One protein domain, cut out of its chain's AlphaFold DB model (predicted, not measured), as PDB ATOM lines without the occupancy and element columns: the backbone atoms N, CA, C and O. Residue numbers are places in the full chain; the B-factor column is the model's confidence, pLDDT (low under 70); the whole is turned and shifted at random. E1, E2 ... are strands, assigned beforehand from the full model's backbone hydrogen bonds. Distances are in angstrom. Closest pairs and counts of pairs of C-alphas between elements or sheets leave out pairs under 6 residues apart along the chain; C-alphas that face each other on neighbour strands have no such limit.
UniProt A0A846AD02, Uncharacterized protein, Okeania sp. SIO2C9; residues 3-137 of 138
ATOM      1  N   ASN A   3     149.565 150.777 200.655       91.81
ATOM      2  CA  ASN A   3     150.306 149.543 200.403       91.81
ATOM      3  C   ASN A   3     149.368 148.494 199.789       91.81
ATOM      4  O   ASN A   3     148.546 147.905 200.485       91.81
ATOM      5  N   LYS A   4     149.489 148.265 198.477       90.56
ATOM      6  CA  LYS A   4     148.702 147.262 197.734       90.56
ATOM      7  C   LYS A   4     149.352 145.874 197.687       90.56
ATOM      8  O   LYS A   4     148.849 144.995 197.000       90.56
ATOM      9  N   SER A   5     150.489 145.692 198.352       90.12
ATOM     10  CA  SER A   5     151.179 144.405 198.405       90.12
ATOM     11  C   SER A   5     150.678 143.553 199.575       90.12
ATOM     12  O   SER A   5     150.035 144.061 200.495       90.12
ATOM     13  N   ASN A   6     151.050 142.273 199.575       94.19
ATOM     14  CA  ASN A   6     150.738 141.338 200.660       94.19
ATOM     15  C   ASN A   6     151.775 141.360 201.795       94.19
ATOM     16  O   ASN A   6     151.706 140.541 202.708       94.19
ATOM     17  N   THR A   7     152.751 142.271 201.756       94.00
ATOM     18  CA  THR A   7     153.816 142.360 202.759       94.00
ATOM     19  C   THR A   7     153.939 143.765 203.332       94.00
ATOM     20  O   THR A   7     153.678 144.760 202.660       94.00
ATOM     21  N   ASN A   8     154.364 143.863 204.589       95.00
ATOM     22  CA  ASN A   8     154.633 145.147 205.230       95.00
ATOM     23  C   ASN A   8     155.885 145.795 204.620       95.00
ATOM     24  O   ASN A   8     156.895 145.113 204.425       95.00
ATOM     25  N   PHE A   9     155.838 147.109 204.413       94.31
ATOM     26  CA  PHE A   9     156.996 147.915 204.028       94.31
ATOM     27  C   PHE A   9     157.014 149.233 204.794       94.31
ATOM     28  O   PHE A   9     155.972 149.714 205.242       94.31
ATOM     29  N   TYR A  10     158.194 149.830 204.903       95.38
ATOM     30  CA  TYR A  10     158.357 151.192 205.397       95.38
ATOM     31  C   TYR A  10     158.468 152.162 204.224       95.38
ATOM     32  O   TYR A  10     159.229 151.928 203.286       95.38
ATOM     33  N   PHE A  11     157.742 153.270 204.286       94.38
ATOM     34  CA  PHE A  11     158.001 154.411 203.418       94.38
ATOM     35  C   PHE A  11     158.973 155.345 204.119       94.38
ATOM     36  O   PHE A  11     158.694 155.829 205.215       94.38
ATOM     37  N   ASN A  12     160.105 155.593 203.468       94.38
ATOM     38  CA  ASN A  12     161.069 156.590 203.901       94.38
ATOM     39  C   ASN A  12     160.661 157.962 203.365       94.38
ATOM     40  O   ASN A  12     160.555 158.084 202.148       94.38
ATOM     41  N   PHE A  13     160.441 158.958 204.228       92.00
ATOM     42  CA  PHE A  13     160.154 160.354 203.857       92.00
ATOM     43  C   PHE A  13     161.346 161.300 204.033       92.00
ATOM     44  O   PHE A  13     161.225 162.502 203.799       92.00
ATOM     45  N   TYR A  14     162.507 160.771 204.415       91.62
ATOM     46  CA  TYR A  14     163.752 161.517 204.409       91.62
ATOM     47  C   TYR A  14     164.249 161.693 202.970       91.62
ATOM     48  O   TYR A  14     164.702 160.735 202.349       91.62
ATOM     49  N   ASN A  15     164.156 162.912 202.438       89.88
ATOM     50  CA  ASN A  15     164.645 163.291 201.109       89.88
ATOM     51  C   ASN A  15     164.094 162.470 199.923       89.88
ATOM     52  O   ASN A  15     164.758 162.300 198.903       89.88
ATOM     53  N   THR A  16     162.880 161.934 200.035       94.12
ATOM     54  CA  THR A  16     162.250 161.129 198.966       94.12
ATOM     55  C   THR A  16     161.070 161.827 198.299       94.12
ATOM     56  O   THR A  16     160.574 161.352 197.277       94.12
ATOM     57  N   LEU A  17     160.596 162.940 198.866       94.38
ATOM     58  CA  LEU A  17     159.523 163.743 198.293       94.38
ATOM     59  C   LEU A  17     160.100 164.885 197.470       94.38
ATOM     60  O   LEU A  17     160.722 165.802 198.006       94.38
ATOM     61  N   ILE A  18     159.834 164.837 196.170       95.75
ATOM     62  CA  ILE A  18     160.260 165.828 195.190       95.75
ATOM     63  C   ILE A  18     159.004 166.573 194.725       95.75
ATOM     64  O   ILE A  18     158.139 165.968 194.080       95.75
ATOM     65  N   PRO A  19     158.825 167.854 195.076       96.88
ATOM     66  CA  PRO A  19     157.722 168.640 194.568       96.88
ATOM     67  C   PRO A  19     157.972 169.003 193.109       96.88
ATOM     68  O   PRO A  19     159.092 169.286 192.701       96.88
ATOM     69  N   GLN A  20     156.896 169.059 192.341       97.69
ATOM     70  CA  GLN A  20     156.902 169.632 191.010       97.69
ATOM     71  C   GLN A  20     155.768 170.639 190.906       97.69
ATOM     72  O   GLN A  20     154.620 170.322 191.224       97.69
ATOM     73  N   LEU A  21     156.107 171.835 190.438       98.00
ATOM     74  CA  LEU A  21     155.173 172.928 190.240       98.00
ATOM     75  C   LEU A  21     155.040 173.215 188.742       98.00
ATOM     76  O   LEU A  21     156.038 173.309 188.031       98.00
ATOM     77  N   ILE A  22     153.809 173.353 188.269       98.12
ATOM     78  CA  ILE A  22     153.477 173.679 186.882       98.12
ATOM     79  C   ILE A  22     152.826 175.059 186.877       98.12
ATOM     80  O   ILE A  22     151.866 175.301 187.613       98.12
ATOM     81  N   ALA A  23     153.378 175.965 186.078       96.62
ATOM     82  CA  ALA A  23     152.900 177.332 185.917       96.62
ATOM     83  C   ALA A  23     151.622 177.410 185.056       96.62
ATOM     84  O   ALA A  23     151.307 176.457 184.337       96.62
ATOM     85  N   PRO A  24     150.908 178.555 185.057       94.38
ATOM     86  CA  PRO A  24     149.714 178.754 184.225       94.38
ATOM     87  C   PRO A  24     149.927 178.497 182.724       94.38
ATOM     88  O   PRO A  24     148.994 178.153 182.007       94.38
ATOM     89  N   ASN A  25     151.159 178.668 182.241       94.88
ATOM     90  CA  ASN A  25     151.554 178.410 180.857       94.88
ATOM     91  C   ASN A  25     151.926 176.936 180.592       94.88
ATOM     92  O   ASN A  25     152.539 176.644 179.568       94.88
ATOM     93  N   TRP A  26     151.599 176.026 181.516       94.56
ATOM     94  CA  TRP A  26     151.880 174.588 181.457       94.56
ATOM     95  C   TRP A  26     153.363 174.202 181.452       94.56
ATOM     96  O   TRP A  26     153.703 173.044 181.210       94.56
ATOM     97  N   GLN A  27     154.257 175.138 181.769       96.69
ATOM     98  CA  GLN A  27     155.677 174.847 181.929       96.69
ATOM     99  C   GLN A  27     155.987 174.433 183.366       96.69
ATOM    100  O   GLN A  27     155.416 174.960 184.324       96.69
ATOM    101  N   ILE A  28     156.919 173.492 183.518       96.81
ATOM    102  CA  ILE A  28     157.465 173.136 184.828       96.81
ATOM    103  C   ILE A  28     158.280 174.327 185.331       96.81
ATOM    104  O   ILE A  28     159.159 174.830 184.634       96.81
ATOM    105  N   VAL A  29     157.972 174.779 186.542       97.56
ATOM    106  CA  VAL A  29     158.735 175.824 187.218       97.56
ATOM    107  C   VAL A  29     160.011 175.207 187.761       97.56
ATOM    108  O   VAL A  29     159.949 174.207 188.470       97.56
ATOM    109  N   GLN A  30     161.147 175.833 187.462       96.50
ATOM    110  CA  GLN A  30     162.435 175.411 187.992       96.50
ATOM    111  C   GLN A  30     162.473 175.549 189.517       96.50
ATOM    112  O   GLN A  30     162.233 176.622 190.076       96.50
ATOM    113  N   GLU A  31     162.819 174.453 190.177       95.19
ATOM    114  CA  GLU A  31     163.099 174.382 191.598       95.19
ATOM    115  C   GLU A  31     164.598 174.467 191.899       95.19
ATOM    116  O   GLU A  31     165.456 174.125 191.082       95.19
ATOM    117  N   TYR A  32     164.912 174.866 193.128       95.31
ATOM    118  CA  TYR A  32     166.240 174.717 193.712       95.31
ATOM    119  C   TYR A  32     166.123 173.969 195.030       95.31
ATOM    120  O   TYR A  32     165.213 174.215 195.824       95.31
ATOM    121  N   TYR A  33     167.066 173.075 195.281       94.88
ATOM    122  CA  TYR A  33     167.150 172.341 196.530       94.88
ATOM    123  C   TYR A  33     168.277 172.906 197.392       94.88
ATOM    124  O   TYR A  33     169.373 173.186 196.908       94.88
ATOM    125  N   THR A  34     168.009 173.071 198.684       92.44
ATOM    126  CA  THR A  34     169.019 173.458 199.668       92.44
ATOM    127  C   THR A  34     168.908 172.572 200.895       92.44
ATOM    128  O   THR A  34     167.817 172.362 201.419       92.44
ATOM    129  N   SER A  35     170.041 172.068 201.368       89.31
ATOM    130  CA  SER A  35     170.156 171.340 202.625       89.31
ATOM    131  C   SER A  35     171.551 171.536 203.185       89.31
ATOM    132  O   SER A  35     172.514 171.684 202.433       89.31
ATOM    133  N   ASN A  36     171.659 171.542 204.509       79.69
ATOM    134  CA  ASN A  36     172.947 171.439 205.186       79.69
ATOM    135  C   ASN A  36     173.323 169.976 205.479       79.69
ATOM    136  O   ASN A  36     174.406 169.741 206.003       79.69
ATOM    137  N   PHE A  37     172.441 169.011 205.166       73.88
ATOM    138  CA  PHE A  37     172.597 167.571 205.420       73.88
ATOM    139  C   PHE A  37     172.995 167.217 206.862       73.88
ATOM    140  O   PHE A  37     173.529 166.142 207.122       73.88
ATOM    141  N   LEU A  38     172.727 168.109 207.820       77.69
ATOM    142  CA  LEU A  38     173.081 167.892 209.225       77.69
ATOM    143  C   LEU A  38     172.045 167.037 209.961       77.69
ATOM    144  O   LEU A  38     172.314 166.549 211.057       77.69
ATOM    145  N   LYS A  39     170.849 166.864 209.388       84.75
ATOM    146  CA  LYS A  39     169.796 166.048 209.988       84.75
ATOM    147  C   LYS A  39     170.008 164.589 209.589       84.75
ATOM    148  O   LYS A  39     169.983 164.268 208.411       84.75
ATOM    149  N   SER A  40     170.168 163.696 210.560       89.94
ATOM    150  CA  SER A  40     170.106 162.252 210.307       89.94
ATOM    151  C   SER A  40     168.665 161.797 210.054       89.94
ATOM    152  O   SER A  40     167.722 162.418 210.546       89.94
ATOM    153  N   ILE A  41     168.496 160.681 209.338       93.44
ATOM    154  CA  ILE A  41     167.203 159.991 209.225       93.44
ATOM    155  C   ILE A  41     166.724 159.646 210.634       93.44
ATOM    156  O   ILE A  41     167.467 159.018 211.386       93.44
ATOM    157  N   LEU A  42     165.502 160.028 210.992       94.06
ATOM    158  CA  LEU A  42     164.882 159.656 212.259       94.06
ATOM    159  C   LEU A  42     163.928 158.481 212.069       94.06
ATOM    160  O   LEU A  42     163.339 158.312 211.002       94.06
ATOM    161  N   VAL A  43     163.698 157.699 213.125       94.25
ATOM    162  CA  VAL A  43     162.666 156.641 213.104       94.25
ATOM    163  C   VAL A  43     161.294 157.202 212.708       94.25
ATOM    164  O   VAL A  43     160.557 156.555 211.971       94.25
ATOM    165  N   SER A  44     160.971 158.431 213.119       90.38
ATOM    166  CA  SER A  44     159.726 159.117 212.747       90.38
ATOM    167  C   SER A  44     159.616 159.461 211.256       90.38
ATOM    168  O   SER A  44     158.514 159.720 210.782       90.38
ATOM    169  N   ASP A  45     160.731 159.474 210.518       92.19
ATOM    170  CA  ASP A  45     160.735 159.693 209.067       92.19
ATOM    171  C   ASP A  45     160.379 158.397 208.297       92.19
ATOM    172  O   ASP A  45     160.138 158.441 207.086       92.19
ATOM    173  N   LEU A  46     160.321 157.245 208.983       94.25
ATOM    174  CA  LEU A  46     159.990 155.935 208.422       94.25
ATOM    175  C   LEU A  46     158.586 155.492 208.857       94.25
ATOM    176  O   LEU A  46     158.366 155.083 209.996       94.25
ATOM    177  N   LEU A  47     157.623 155.509 207.933       94.62
ATOM    178  CA  LEU A  47     156.242 155.117 208.231       94.62
ATOM    179  C   LEU A  47     155.953 153.687 207.776       94.62
ATOM    180  O   LEU A  47     156.060 153.365 206.592       94.62
ATOM    181  N   LEU A  48     155.537 152.835 208.716       95.19
ATOM    182  CA  LEU A  48     155.105 151.467 208.433       95.19
ATOM    183  C   LEU A  48     153.758 151.465 207.701       95.19
ATOM    184  O   LEU A  48     152.758 151.968 208.212       95.19
ATOM    185  N   ALA A  49     153.709 150.824 206.536       95.00
ATOM    186  CA  ALA A  49     152.479 150.574 205.801       95.00
ATOM    187  C   ALA A  49     152.154 149.074 205.810       95.00
ATOM    188  O   ALA A  49     152.828 148.263 205.168       95.00
ATOM    189  N   LEU A  50     151.094 148.701 206.527       96.12
ATOM    190  CA  LEU A  50     150.555 147.338 206.520       96.12
ATOM    191  C   LEU A  50     149.808 147.044 205.198       96.12
ATOM    192  O   LEU A  50     149.288 147.982 204.587       96.12
ATOM    193  N   PRO A  51     149.716 145.776 204.758       96.50
ATOM    194  CA  PRO A  51     148.933 145.352 203.601       96.50
ATOM    195  C   PRO A  51     147.518 145.928 203.604       96.50
ATOM    196  O   PRO A  51     146.807 145.879 204.609       96.50
ATOM    197  N   GLY A  52     147.123 146.522 202.480       94.50
ATOM    198  CA  GLY A  52     145.822 147.164 202.295       94.50
ATOM    199  C   GLY A  52     145.615 148.456 203.092       94.50
ATOM    200  O   GLY A  52     144.550 149.065 202.989       94.50
ATOM    201  N   LYS A  53     146.595 148.907 203.890       94.50
ATOM    202  CA  LYS A  53     146.495 150.139 204.680       94.50
ATOM    203  C   LYS A  53     147.145 151.318 203.970       94.50
ATOM    204  O   LYS A  53     148.065 151.178 203.159       94.50
ATOM    205  N   SER A  54     146.639 152.500 204.302       90.88
ATOM    206  CA  SER A  54     147.157 153.767 203.805       90.88
ATOM    207  C   SER A  54     147.927 154.495 204.890       90.88
ATOM    208  O   SER A  54     147.531 154.496 206.051       90.88
ATOM    209  N   ILE A  55     149.003 155.145 204.470       90.94
ATOM    210  CA  ILE A  55     149.739 156.116 205.264       90.94
ATOM    211  C   ILE A  55     149.516 157.512 204.692       90.94
ATOM    212  O   ILE A  55     149.415 157.696 203.469       90.94
ATOM    213  N   THR A  56     149.485 158.492 205.581       89.00
ATOM    214  CA  THR A  56     149.352 159.903 205.233       89.00
ATOM    215  C   THR A  56     150.559 160.645 205.776       89.00
ATOM    216  O   THR A  56     150.984 160.404 206.902       89.00
ATOM    217  N   PHE A  57     151.120 161.526 204.958       86.12
ATOM    218  CA  PHE A  57     152.263 162.351 205.310       86.12
ATOM    219  C   PHE A  57     152.008 163.770 204.808       86.12
ATOM    220  O   PHE A  57     151.548 163.951 203.679       86.12
ATOM    221  N   PHE A  58     152.307 164.756 205.647       85.56
ATOM    222  CA  PHE A  58     152.055 166.166 205.379       85.56
ATOM    223  C   PHE A  58     153.386 166.926 205.428       85.56
ATOM    224  O   PHE A  58     153.844 167.269 206.519       85.56
ATOM    225  N   PRO A  59     154.051 167.174 204.282       87.56
ATOM    226  CA  PRO A  59     155.248 168.000 204.284       87.56
ATOM    227  C   PRO A  59     154.888 169.425 204.699       87.56
ATOM    228  O   PRO A  59     153.898 169.995 204.239       87.56
ATOM    229  N   HIS A  60     155.728 170.027 205.534       91.81
ATOM    230  CA  HIS A  60     155.589 171.440 205.858       91.81
ATOM    231  C   HIS A  60     155.959 172.294 204.644       91.81
ATOM    232  O   HIS A  60     157.010 172.098 204.032       91.81
ATOM    233  N   ALA A  61     155.127 173.285 204.339       93.56
ATOM    234  CA  ALA A  61     155.388 174.269 203.302       93.56
ATOM    235  C   ALA A  61     155.192 175.689 203.844       93.56
ATOM    236  O   ALA A  61     154.421 175.913 204.777       93.56
ATOM    237  N   LYS A  62     155.911 176.649 203.265       94.69
ATOM    238  CA  LYS A  62     155.788 178.079 203.548       94.69
ATOM    239  C   LYS A  62     155.680 178.836 202.236       94.69
ATOM    240  O   LYS A  62     156.525 178.662 201.359       94.69
ATOM    241  N   LEU A  63     154.676 179.696 202.141       94.88
ATOM    242  CA  LEU A  63     154.569 180.698 201.093       94.88
ATOM    243  C   LEU A  63     155.044 182.032 201.667       94.88
ATOM    244  O   LEU A  63     154.608 182.441 202.741       94.88
ATOM    245  N   LEU A  64     155.979 182.675 200.982       94.12
ATOM    246  CA  LEU A  64     156.601 183.919 201.408       94.12
ATOM    247  C   LEU A  64     156.368 184.981 200.345       94.12
ATOM    248  O   LEU A  64     156.616 184.744 199.163       94.12
ATOM    249  N   TRP A  65     155.959 186.158 200.791       92.69
ATOM    250  CA  TRP A  65     155.868 187.342 199.955       92.69
ATOM    251  C   TRP A  65     157.250 187.942 199.695       92.69
ATOM    252  O   TRP A  65     158.093 188.027 200.592       92.69
ATOM    253  N   LYS A  66     157.480 188.368 198.455       91.19
ATOM    254  CA  LYS A  66     158.657 189.113 198.004       91.19
ATOM    255  C   LYS A  66     158.217 190.439 197.383       91.19
ATOM    256  O   LYS A  66     157.055 190.638 197.045       91.19
ATOM    257  N   LYS A  67     159.178 191.350 197.212       88.38
ATOM    258  CA  LYS A  67     158.977 192.597 196.459       88.38
ATOM    259  C   LYS A  67     158.505 192.302 195.027       88.38
ATOM    260  O   LYS A  67     158.840 191.250 194.482       88.38
ATOM    261  N   ASN A  68     157.824 193.271 194.416       87.56
ATOM    262  CA  ASN A  68     157.304 193.218 193.043       87.56
ATOM    263  C   ASN A  68     156.232 192.134 192.827       87.56
ATOM    264  O   ASN A  68     156.243 191.470 191.791       87.56
ATOM    265  N   ASP A  69     155.355 191.934 193.816       86.88
ATOM    266  CA  ASP A  69     154.220 190.997 193.758       86.88
ATOM    267  C   ASP A  69     154.628 189.565 193.390       86.88
ATOM    268  O   ASP A  69     153.968 188.853 192.627       86.88
ATOM    269  N   GLN A  70     155.779 189.159 193.925       93.69
ATOM    270  CA  GLN A  70     156.328 187.830 193.739       93.69
ATOM    271  C   GLN A  70     156.189 187.001 195.005       93.69
ATOM    272  O   GLN A  70     156.288 187.497 196.124       93.69
ATOM    273  N   PHE A  71     156.064 185.698 194.812       95.69
ATOM    274  CA  PHE A  71     156.014 184.720 195.878       95.69
ATOM    275  C   PHE A  71     157.216 183.787 195.811       95.69
ATOM    276  O   PHE A  71     157.793 183.513 194.755       95.69
ATOM    277  N   LYS A  72     157.564 183.259 196.978       96.31
ATOM    278  CA  LYS A  72     158.497 182.155 197.154       96.31
ATOM    279  C   LYS A  72     157.784 181.030 197.878       96.31
ATOM    280  O   LYS A  72     157.313 181.217 198.998       96.31
ATOM    281  N   LEU A  73     157.743 179.857 197.260       96.69
ATOM    282  CA  LEU A  73     157.231 178.640 197.877       96.69
ATOM    283  C   LEU A  73     158.412 177.792 198.348       96.69
ATOM    284  O   LEU A  73     159.278 177.428 197.557       96.69
ATOM    285  N   LYS A  74     158.442 177.473 199.641       96.75
ATOM    286  CA  LYS A  74     159.447 176.606 200.260       96.75
ATOM    287  C   LYS A  74     158.765 175.366 200.831       96.75
ATOM    288  O   LYS A  74     157.892 175.507 201.680       96.75
ATOM    289  N   ILE A  75     159.169 174.174 200.406       95.94
ATOM    290  CA  ILE A  75     158.611 172.889 200.859       95.94
ATOM    291  C   ILE A  75     159.722 172.087 201.535       95.94
ATOM    292  O   ILE A  75     160.790 171.904 200.956       95.94
ATOM    293  N   ALA A  76     159.495 171.620 202.761       93.62
ATOM    294  CA  ALA A  76     160.471 170.834 203.510       93.62
ATOM    295  C   ALA A  76     160.719 169.470 202.841       93.62
ATOM    296  O   ALA A  76     159.770 168.774 202.485       93.62
ATOM    297  N   ALA A  77     161.990 169.079 202.716       91.56
ATOM    298  CA  ALA A  77     162.399 167.821 202.076       91.56
ATOM    299  C   ALA A  77     162.534 166.637 203.061       91.56
ATOM    300  O   ALA A  77     162.810 165.513 202.658       91.56
ATOM    301  N   GLY A  78     162.329 166.871 204.362       89.00
ATOM    302  CA  GLY A  78     162.412 165.849 205.417       89.00
ATOM    303  C   GLY A  78     163.814 165.658 206.006       89.00
ATOM    304  O   GLY A  78     163.941 165.341 207.186       89.00
ATOM    305  N   ASP A  79     164.864 165.979 205.257       90.56
ATOM    306  CA  ASP A  79     166.283 165.876 205.641       90.56
ATOM    307  C   ASP A  79     166.879 167.158 206.245       90.56
ATOM    308  O   ASP A  79     168.087 167.383 206.237       90.56
ATOM    309  N   GLY A  80     166.017 168.040 206.752       89.44
ATOM    310  CA  GLY A  80     166.403 169.383 207.196       89.44
ATOM    311  C   GLY A  80     166.573 170.385 206.048       89.44
ATOM    312  O   GLY A  80     166.650 171.588 206.298       89.44
ATOM    313  N   GLY A  81     166.553 169.914 204.802       93.06
ATOM    314  CA  GLY A  81     166.555 170.725 203.602       93.06
ATOM    315  C   GLY A  81     165.173 171.189 203.164       93.06
ATOM    316  O   GLY A  81     164.136 170.987 203.814       93.06
ATOM    317  N   SER A  82     165.142 171.881 202.033       95.38
ATOM    318  CA  SER A  82     163.915 172.336 201.399       95.38
ATOM    319  C   SER A  82     164.073 172.505 199.898       95.38
ATOM    320  O   SER A  82     165.105 172.960 199.406       95.38
ATOM    321  N   TRP A  83     162.975 172.243 199.209       97.25
ATOM    322  CA  TRP A  83     162.737 172.650 197.836       97.25
ATOM    323  C   TRP A  83     162.227 174.086 197.808       97.25
ATOM    324  O   TRP A  83     161.402 174.473 198.640       97.25
ATOM    325  N   ILE A  84     162.725 174.877 196.867       97.56
ATOM    326  CA  ILE A  84     162.427 176.298 196.733       97.56
ATOM    327  C   ILE A  84     161.999 176.576 195.296       97.56
ATOM    328  O   ILE A  84     162.757 176.331 194.363       97.56
ATOM    329  N   PHE A  85     160.818 177.166 195.150       97.50
ATOM    330  CA  PHE A  85     160.363 177.812 193.926       97.50
ATOM    331  C   PHE A  85     160.364 179.319 194.176       97.50
ATOM    332  O   PHE A  85     159.736 179.790 195.129       97.50
ATOM    333  N   ASP A  86     161.104 180.068 193.365       95.31
ATOM    334  CA  ASP A  86     161.271 181.513 193.531       95.31
ATOM    335  C   ASP A  86     160.646 182.285 192.360       95.31
ATOM    336  O   ASP A  86     160.380 181.721 191.301       95.31
ATOM    337  N   ASN A  87     160.427 183.586 192.558       94.38
ATOM    338  CA  ASN A  87     159.883 184.512 191.558       94.38
ATOM    339  C   ASN A  87     158.530 184.061 190.967       94.38
ATOM    340  O   ASN A  87     158.231 184.317 189.798       94.38
ATOM    341  N   LEU A  88     157.707 183.389 191.777       96.06
ATOM    342  CA  LEU A  88     156.351 182.998 191.401       96.06
ATOM    343  C   LEU A  88     155.478 184.249 191.308       96.06
ATOM    344  O   LEU A  88     155.609 185.144 192.134       96.06
ATOM    345  N   LYS A  89     154.581 184.319 190.329       95.00
ATOM    346  CA  LYS A  89     153.616 185.419 190.200       95.00
ATOM    347  C   LYS A  89     152.270 184.984 190.770       95.00
ATOM    348  O   LYS A  89     152.042 183.794 190.972       95.00
ATOM    349  N   ALA A  90     151.369 185.933 190.993       93.88
ATOM    350  CA  ALA A  90     149.972 185.601 191.244       93.88
ATOM    351  C   ALA A  90     149.396 184.779 190.075       93.88
ATOM    352  O   ALA A  90     149.735 185.008 188.910       93.88
ATOM    353  N   GLY A  91     148.542 183.806 190.381       94.38
ATOM    354  CA  GLY A  91     147.947 182.928 189.379       94.38
ATOM    355  C   GLY A  91     147.659 181.516 189.873       94.38
ATOM    356  O   GLY A  91     147.821 181.185 191.050       94.38
ATOM    357  N   ARG A  92     147.210 180.671 188.939       97.00
ATOM    358  CA  ARG A  92     146.895 179.261 189.189       97.00
ATOM    359  C   ARG A  92     148.066 178.369 188.803       97.00
ATOM    360  O   ARG A  92     148.470 178.339 187.644       97.00
ATOM    361  N   TYR A  93     148.558 177.616 189.770       97.81
ATOM    362  CA  TYR A  93     149.601 176.621 189.593       97.81
ATOM    363  C   TYR A  93     149.037 175.229 189.855       97.81
ATOM    364  O   TYR A  93     148.073 175.071 190.604       97.81
ATOM    365  N   LEU A  94     149.669 174.209 189.279       98.06
ATOM    366  CA  LEU A  94     149.432 172.825 189.676       98.06
ATOM    367  C   LEU A  94     150.653 172.315 190.432       98.06
ATOM    368  O   LEU A  94     151.772 172.363 189.925       98.06
ATOM    369  N   LEU A  95     150.440 171.824 191.646       96.94
ATOM    370  CA  LEU A  95     151.466 171.216 192.479       96.94
ATOM    371  C   LEU A  95     151.235 169.708 192.523       96.94
ATOM    372  O   LEU A  95     150.118 169.249 192.745       96.94
ATOM    373  N   ARG A  96     152.297 168.923 192.373       95.75
ATOM    374  CA  ARG A  96     152.299 167.513 192.777       95.75
ATOM    375  C   ARG A  96     153.535 167.191 193.585       95.75
ATOM    376  O   ARG A  96     154.559 167.862 193.479       95.75
ATOM    377  N   LEU A  97     153.437 166.115 194.351       95.19
ATOM    378  CA  LEU A  97     154.582 165.487 194.986       95.19
ATOM    379  C   LEU A  97     154.905 164.192 194.250       95.19
ATOM    380  O   LEU A  97     154.019 163.428 193.865       95.19
ATOM    381  N   ILE A  98     156.189 163.945 194.071       95.88
ATOM    382  CA  ILE A  98     156.717 162.696 193.557       95.88
ATOM    383  C   ILE A  98     157.405 162.022 194.732       95.88
ATOM    384  O   ILE A  98     158.363 162.559 195.280       95.88
ATOM    385  N   TYR A  99     156.911 160.855 195.122       94.81
ATOM    386  CA  TYR A  99     157.647 159.976 196.016       94.81
ATOM    387  C   TYR A  99     158.635 159.168 195.180       94.81
ATOM    388  O   TYR A  99     158.218 158.514 194.227       94.81
ATOM    389  N   SER A 100     159.920 159.196 195.518       95.88
ATOM    390  CA  SER A 100     160.956 158.413 194.848       95.88
ATOM    391  C   SER A 100     161.947 157.886 195.875       95.88
ATOM    392  O   SER A 100     162.637 158.658 196.535       95.88
ATOM    393  N   ASN A 101     162.016 156.565 196.012       95.44
ATOM    394  CA  ASN A 101     162.961 155.899 196.894       95.44
ATOM    395  C   ASN A 101     163.695 154.790 196.137       95.44
ATOM    396  O   ASN A 101     163.069 153.950 195.481       95.44
ATOM    397  N   LYS A 102     165.026 154.781 196.232       95.69
ATOM    398  CA  LYS A 102     165.889 153.796 195.561       95.69
ATOM    399  C   LYS A 102     166.370 152.694 196.502       95.69
ATOM    400  O   LYS A 102     166.707 151.609 196.019       95.69
ATOM    401  N   ASP A 103     166.339 152.957 197.804       95.25
ATOM    402  CA  ASP A 103     166.922 152.099 198.827       95.25
ATOM    403  C   ASP A 103     165.895 151.103 199.365       95.25
ATOM    404  O   ASP A 103     164.716 151.419 199.519       95.25
ATOM    405  N   THR A 104     166.334 149.883 199.659       95.62
ATOM    406  CA  THR A 104     165.499 148.828 200.272       95.62
ATOM    407  C   THR A 104     165.760 148.663 201.766       95.62
ATOM    408  O   THR A 104     165.028 147.946 202.456       95.62
ATOM    409  N   GLU A 105     166.795 149.325 202.270       96.69
ATOM    410  CA  GLU A 105     167.217 149.315 203.661       96.69
ATOM    411  C   GLU A 105     167.851 150.654 204.035       96.69
ATOM    412  O   GLU A 105     168.339 151.382 203.173       96.69
ATOM    413  N   THR A 106     167.806 150.997 205.319       96.12
ATOM    414  CA  THR A 106     168.472 152.188 205.854       96.12
ATOM    415  C   THR A 106     168.732 152.037 207.350       96.12
ATOM    416  O   THR A 106     168.226 151.111 207.990       96.12
ATOM    417  N   THR A 107     169.493 152.967 207.916       96.31
ATOM    418  CA  THR A 107     169.662 153.113 209.361       96.31
ATOM    419  C   THR A 107     169.085 154.453 209.783       96.31
ATOM    420  O   THR A 107     169.488 155.493 209.268       96.31
ATOM    421  N   ALA A 108     168.153 154.425 210.732       95.88
ATOM    422  CA  ALA A 108     167.530 155.616 211.289       95.88
ATOM    423  C   ALA A 108     167.916 155.789 212.758       95.88
ATOM    424  O   ALA A 108     168.012 154.816 213.503       95.88
ATOM    425  N   TYR A 109     168.132 157.027 213.180       95.81
ATOM    426  CA  TYR A 109     168.409 157.372 214.564       95.81
ATOM    427  C   TYR A 109     167.108 157.429 215.370       95.81
ATOM    428  O   TYR A 109     166.145 158.102 214.995       95.81
ATOM    429  N   ASP A 110     167.080 156.719 216.491       94.69
ATOM    430  CA  ASP A 110     165.997 156.781 217.462       94.69
ATOM    431  C   ASP A 110     166.344 157.780 218.569       94.69
ATOM    432  O   ASP A 110     167.313 157.598 219.309       94.69
ATOM    433  N   LEU A 111     165.531 158.829 218.705       91.69
ATOM    434  CA  LEU A 111     165.713 159.866 219.720       91.69
ATOM    435  C   LEU A 111     165.488 159.346 221.149       91.69
ATOM    436  O   LEU A 111     166.038 159.921 222.088       91.69
ATOM    437  N   ILE A 112     164.706 158.273 221.322       92.69
ATOM    438  CA  ILE A 112     164.390 157.701 222.638       92.69
ATOM    439  C   ILE A 112     165.565 156.856 223.125       92.69
ATOM    440  O   ILE A 112     166.097 157.083 224.211       92.69
ATOM    441  N   THR A 113     166.003 155.891 222.313       94.50
ATOM    442  CA  THR A 113     167.091 154.975 222.689       94.50
ATOM    443  C   THR A 113     168.488 155.522 222.391       94.50
ATOM    444  O   THR A 113     169.473 154.940 222.847       94.50
ATOM    445  N   LYS A 114     168.588 156.638 221.652       93.88
ATOM    446  CA  LYS A 114     169.833 157.270 221.178       93.88
ATOM    447  C   LYS A 114     170.717 156.339 220.342       93.88
ATOM    448  O   LYS A 114     171.943 156.453 220.370       93.88
ATOM    449  N   LYS A 115     170.109 155.411 219.602       94.75
ATOM    450  CA  LYS A 115     170.803 154.400 218.791       94.75
ATOM    451  C   LYS A 115     170.356 154.443 217.335       94.75
ATOM    452  O   LYS A 115     169.244 154.857 217.023       94.75
ATOM    453  N   GLY A 116     171.234 153.978 216.450       95.62
ATOM    454  CA  GLY A 116     170.866 153.650 215.078       95.62
ATOM    455  C   GLY A 116     170.087 152.336 215.040       95.62
ATOM    456  O   GLY A 116     170.550 151.324 215.563       95.62
ATOM    457  N   ILE A 117     168.916 152.354 214.415       96.06
ATOM    458  CA  ILE A 117     168.069 151.189 214.177       96.06
ATOM    459  C   ILE A 117     168.098 150.888 212.682       96.06
ATOM    460  O   ILE A 117     167.830 151.761 211.858       96.06
ATOM    461  N   SER A 118     168.421 149.644 212.332       95.75
ATOM    462  CA  SER A 118     168.385 149.184 210.946       95.75
ATOM    463  C   SER A 118     166.953 148.837 210.546       95.75
ATOM    464  O   SER A 118     166.299 148.004 211.175       95.75
ATOM    465  N   PHE A 119     166.482 149.460 209.473       94.94
ATOM    466  CA  PHE A 119     165.209 149.158 208.842       94.94
ATOM    467  C   PHE A 119     165.462 148.416 207.542       94.94
ATOM    468  O   PHE A 119     166.100 148.928 206.625       94.94
ATOM    469  N   LYS A 120     164.909 147.209 207.457       93.25
ATOM    470  CA  LYS A 120     164.830 146.424 206.224       93.25
ATOM    471  C   LYS A 120     163.427 146.565 205.640       93.25
ATOM    472  O   LYS A 120     162.481 146.837 206.379       93.25
ATOM    473  N   LYS A 121     163.274 146.305 204.338       93.62
ATOM    474  CA  LYS A 121     161.986 146.387 203.616       93.62
ATOM    475  C   LYS A 121     161.464 147.824 203.505       93.62
ATOM    476  O   LYS A 121     160.286 148.091 203.751       93.62
ATOM    477  N   LEU A 122     162.331 148.751 203.113       95.38
ATOM    478  CA  LEU A 122     161.853 150.015 202.568       95.38
ATOM    479  C   LEU A 122     161.140 149.753 201.238       95.38
ATOM    480  O   LEU A 122     161.576 148.920 200.439       95.38
ATOM    481  N   TRP A 123     160.041 150.461 200.997       94.88
ATOM    482  CA  TRP A 123     159.373 150.417 199.705       94.88
ATOM    483  C   TRP A 123     160.240 151.132 198.667       94.88
ATOM    484  O   TRP A 123     160.522 152.321 198.805       94.88
ATOM    485  N   LYS A 124     160.663 150.411 197.629       95.00
ATOM    486  CA  LYS A 124     161.460 150.947 196.521       95.00
ATOM    487  C   LYS A 124     160.565 151.224 195.322       95.00
ATOM    488  O   LYS A 124     159.803 150.356 194.902       95.00
ATOM    489  N   GLY A 125     160.726 152.398 194.729       94.69
ATOM    490  CA  GLY A 125     160.030 152.778 193.512       94.69
ATOM    491  C   GLY A 125     159.721 154.265 193.460       94.69
ATOM    492  O   GLY A 125     160.233 155.062 194.246       94.69
ATOM    493  N   MET A 126     158.848 154.617 192.521       95.88
ATOM    494  CA  MET A 126     158.389 155.980 192.301       95.88
ATOM    495  C   MET A 126     156.861 156.009 192.242       95.88
ATOM    496  O   MET A 126     156.247 155.164 191.591       95.88
ATOM    497  N   VAL A 127     156.246 156.980 192.914       92.44
ATOM    498  CA  VAL A 127     154.801 157.231 192.869       92.44
ATOM    499  C   VAL A 127     154.572 158.706 192.600       92.44
ATOM    500  O   VAL A 127     155.098 159.568 193.302       92.44
ATOM    501  N   LEU A 128     153.745 158.995 191.600       93.88
ATOM    502  CA  LEU A 128     153.268 160.342 191.339       93.88
ATOM    503  C   LEU A 128     151.968 160.548 192.115       93.88
ATOM    504  O   LEU A 128     150.984 159.840 191.894       93.88
ATOM    505  N   VAL A 129     151.971 161.506 193.037       91.44
ATOM    506  CA  VAL A 129     150.753 161.945 193.720       91.44
ATOM    507  C   VAL A 129     149.922 162.781 192.732       91.44
ATOM    508  O   VAL A 129     150.510 163.447 191.869       91.44
ATOM    509  N   PRO A 130     148.576 162.753 192.809       93.56
ATOM    510  CA  PRO A 130     147.731 163.598 191.973       93.56
ATOM    511  C   PRO A 130     148.128 165.078 192.015       93.56
ATOM    512  O   PRO A 130     148.605 165.577 193.036       93.56
ATOM    513  N   LEU A 131     147.908 165.770 190.895       95.81
ATOM    514  CA  LEU A 131     148.058 167.220 190.813       95.81
ATOM    515  C   LEU A 131     146.943 167.893 191.615       95.81
ATOM    516  O   LEU A 131     145.774 167.532 191.482       95.81
ATOM    517  N   ILE A 132     147.319 168.888 192.408       95.19
ATOM    518  CA  ILE A 132     146.401 169.761 193.133       95.19
ATOM    519  C   ILE A 132     146.575 171.199 192.652       95.19
ATOM    520  O   ILE A 132     147.681 171.625 192.320       95.19
ATOM    521  N   GLU A 133     145.479 171.947 192.610       96.75
ATOM    522  CA  GLU A 133     145.519 173.369 192.280       96.75
ATOM    523  C   GLU A 133     146.045 174.175 193.475       96.75
ATOM    524  O   GLU A 133     145.603 173.993 194.610       96.75
ATOM    525  N   LEU A 134     146.984 175.081 193.206       94.88
ATOM    526  CA  LEU A 134     147.500 176.074 194.141       94.88
ATOM    527  C   LEU A 134     147.238 177.463 193.556       94.88
ATOM    528  O   LEU A 134     147.766 177.803 192.496       94.88
ATOM    529  N   ARG A 135     146.435 178.273 194.250       94.31
ATOM    530  CA  ARG A 135     146.193 179.673 193.880       94.31
ATOM    531  C   ARG A 135     147.088 180.592 194.690       94.31
ATOM    532  O   ARG A 135     147.121 180.497 195.913       94.31
ATOM    533  N   LEU A 136     147.805 181.461 193.990       92.50
ATOM    534  CA  LEU A 136     148.577 182.547 194.581       92.50
ATOM    535  C   LEU A 136     147.832 183.847 194.280       92.50
ATOM    536  O   LEU A 136     147.686 184.209 193.112       92.50
ATOM    537  N   GLU A 137     147.325 184.500 195.320       87.19
ATOM    538  CA  GLU A 137     146.488 185.703 195.235       87.19
ATOM    539  C   GLU A 137     147.141 186.845 196.021       87.19
ATOM    540  O   GLU A 137     147.930 186.591 196.940       87.19
TER     541      GLU A 137
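This is residues 3 to 137 of the 138 residues of an uncharacterized protein of Okeania sp. SIO2C9 (UniProt A0A846AD02). Two strongly twisted sheets stand partly face to face as a sandwich, E2, E8, E11 and E12 in one and E3, E7, E6 and E5 in the other; at one end of the long axis are two small two-stranded pieces, the pair E1 and E4 and the hairpin E9 and E10. E8, the longest strand, pairs with E2 on one side and with E11 and E12 on the other. The printed part has 135 residues, with twelve named strands, E1 to E12 in order along the chain, and no named helix; the class is all strand. The first sheet is branched, the second runs E3, E7, E6, E5, and neighbours in both are antiparallel. The whole is only just compact, close to loose, with a radius of gyration of the C-alphas of 16.8 A and spans of 49 by 33 by 20 A.

E8, residues 91 to 101, has three antiparallel neighbours in staggered pairing. E2, residues 17 to 22, lies on one side of it, with N 20 and O 96 within hydrogen-bond range at 2.9 A. On the other side lie E11, residues 125 to 128, with N 127 and O 99 at 2.8 A, and E12, residues 132 to 136, with N 134 and O 93 at 2.8 A. In the facing sheet E5, residues 61 to 66, E6, residues 70 to 76, and E7, residues 82 to 89, form a meander, each strand the antiparallel neighbour of the one before, in two hairpins; N 64 and O 72 are 2.8 A apart, N 75 and O 83 2.9 A. E3, residues 32 to 34, is an edge strand beside E7, with N 32 and O 84 at 2.9 A. The facing parts of the two sheets are 10.2 A centre to centre, with their strands at 18 degrees. The closest C-alphas of E2 and E7, those of Pro 19 and Trp 83, are 7.2 A apart. E1, residues 9 to 12, is antiparallel to E4, residues 46 to 49, with N 11 and O 47 at 2.9 A. E9, residues 105 to 110, and E10, residues 115 to 120, form a hairpin, with N 108 and O 117 at 2.9 A. The closest C-alphas of E1 and E10, those of Tyr 10 and Phe 119, are 7.9 A apart.

E1 begins at C-alpha 9, (156.996, 147.915, 204.028). E8 measures 31.8 A from C-alpha 91, (147.947, 182.928, 189.379), to C-alpha 101; E7 measures 20.1 A and E6 20.0 A. E12 ends at C-alpha 136, (148.577, 182.547, 194.581).

The C-alphas of Asn 6 and Asn 68, the two farthest apart, are 52.8 A apart. The printed part has no cut, and the long links are E3 to E4 and E4 to E5. No printed residue is under 70 in pLDDT.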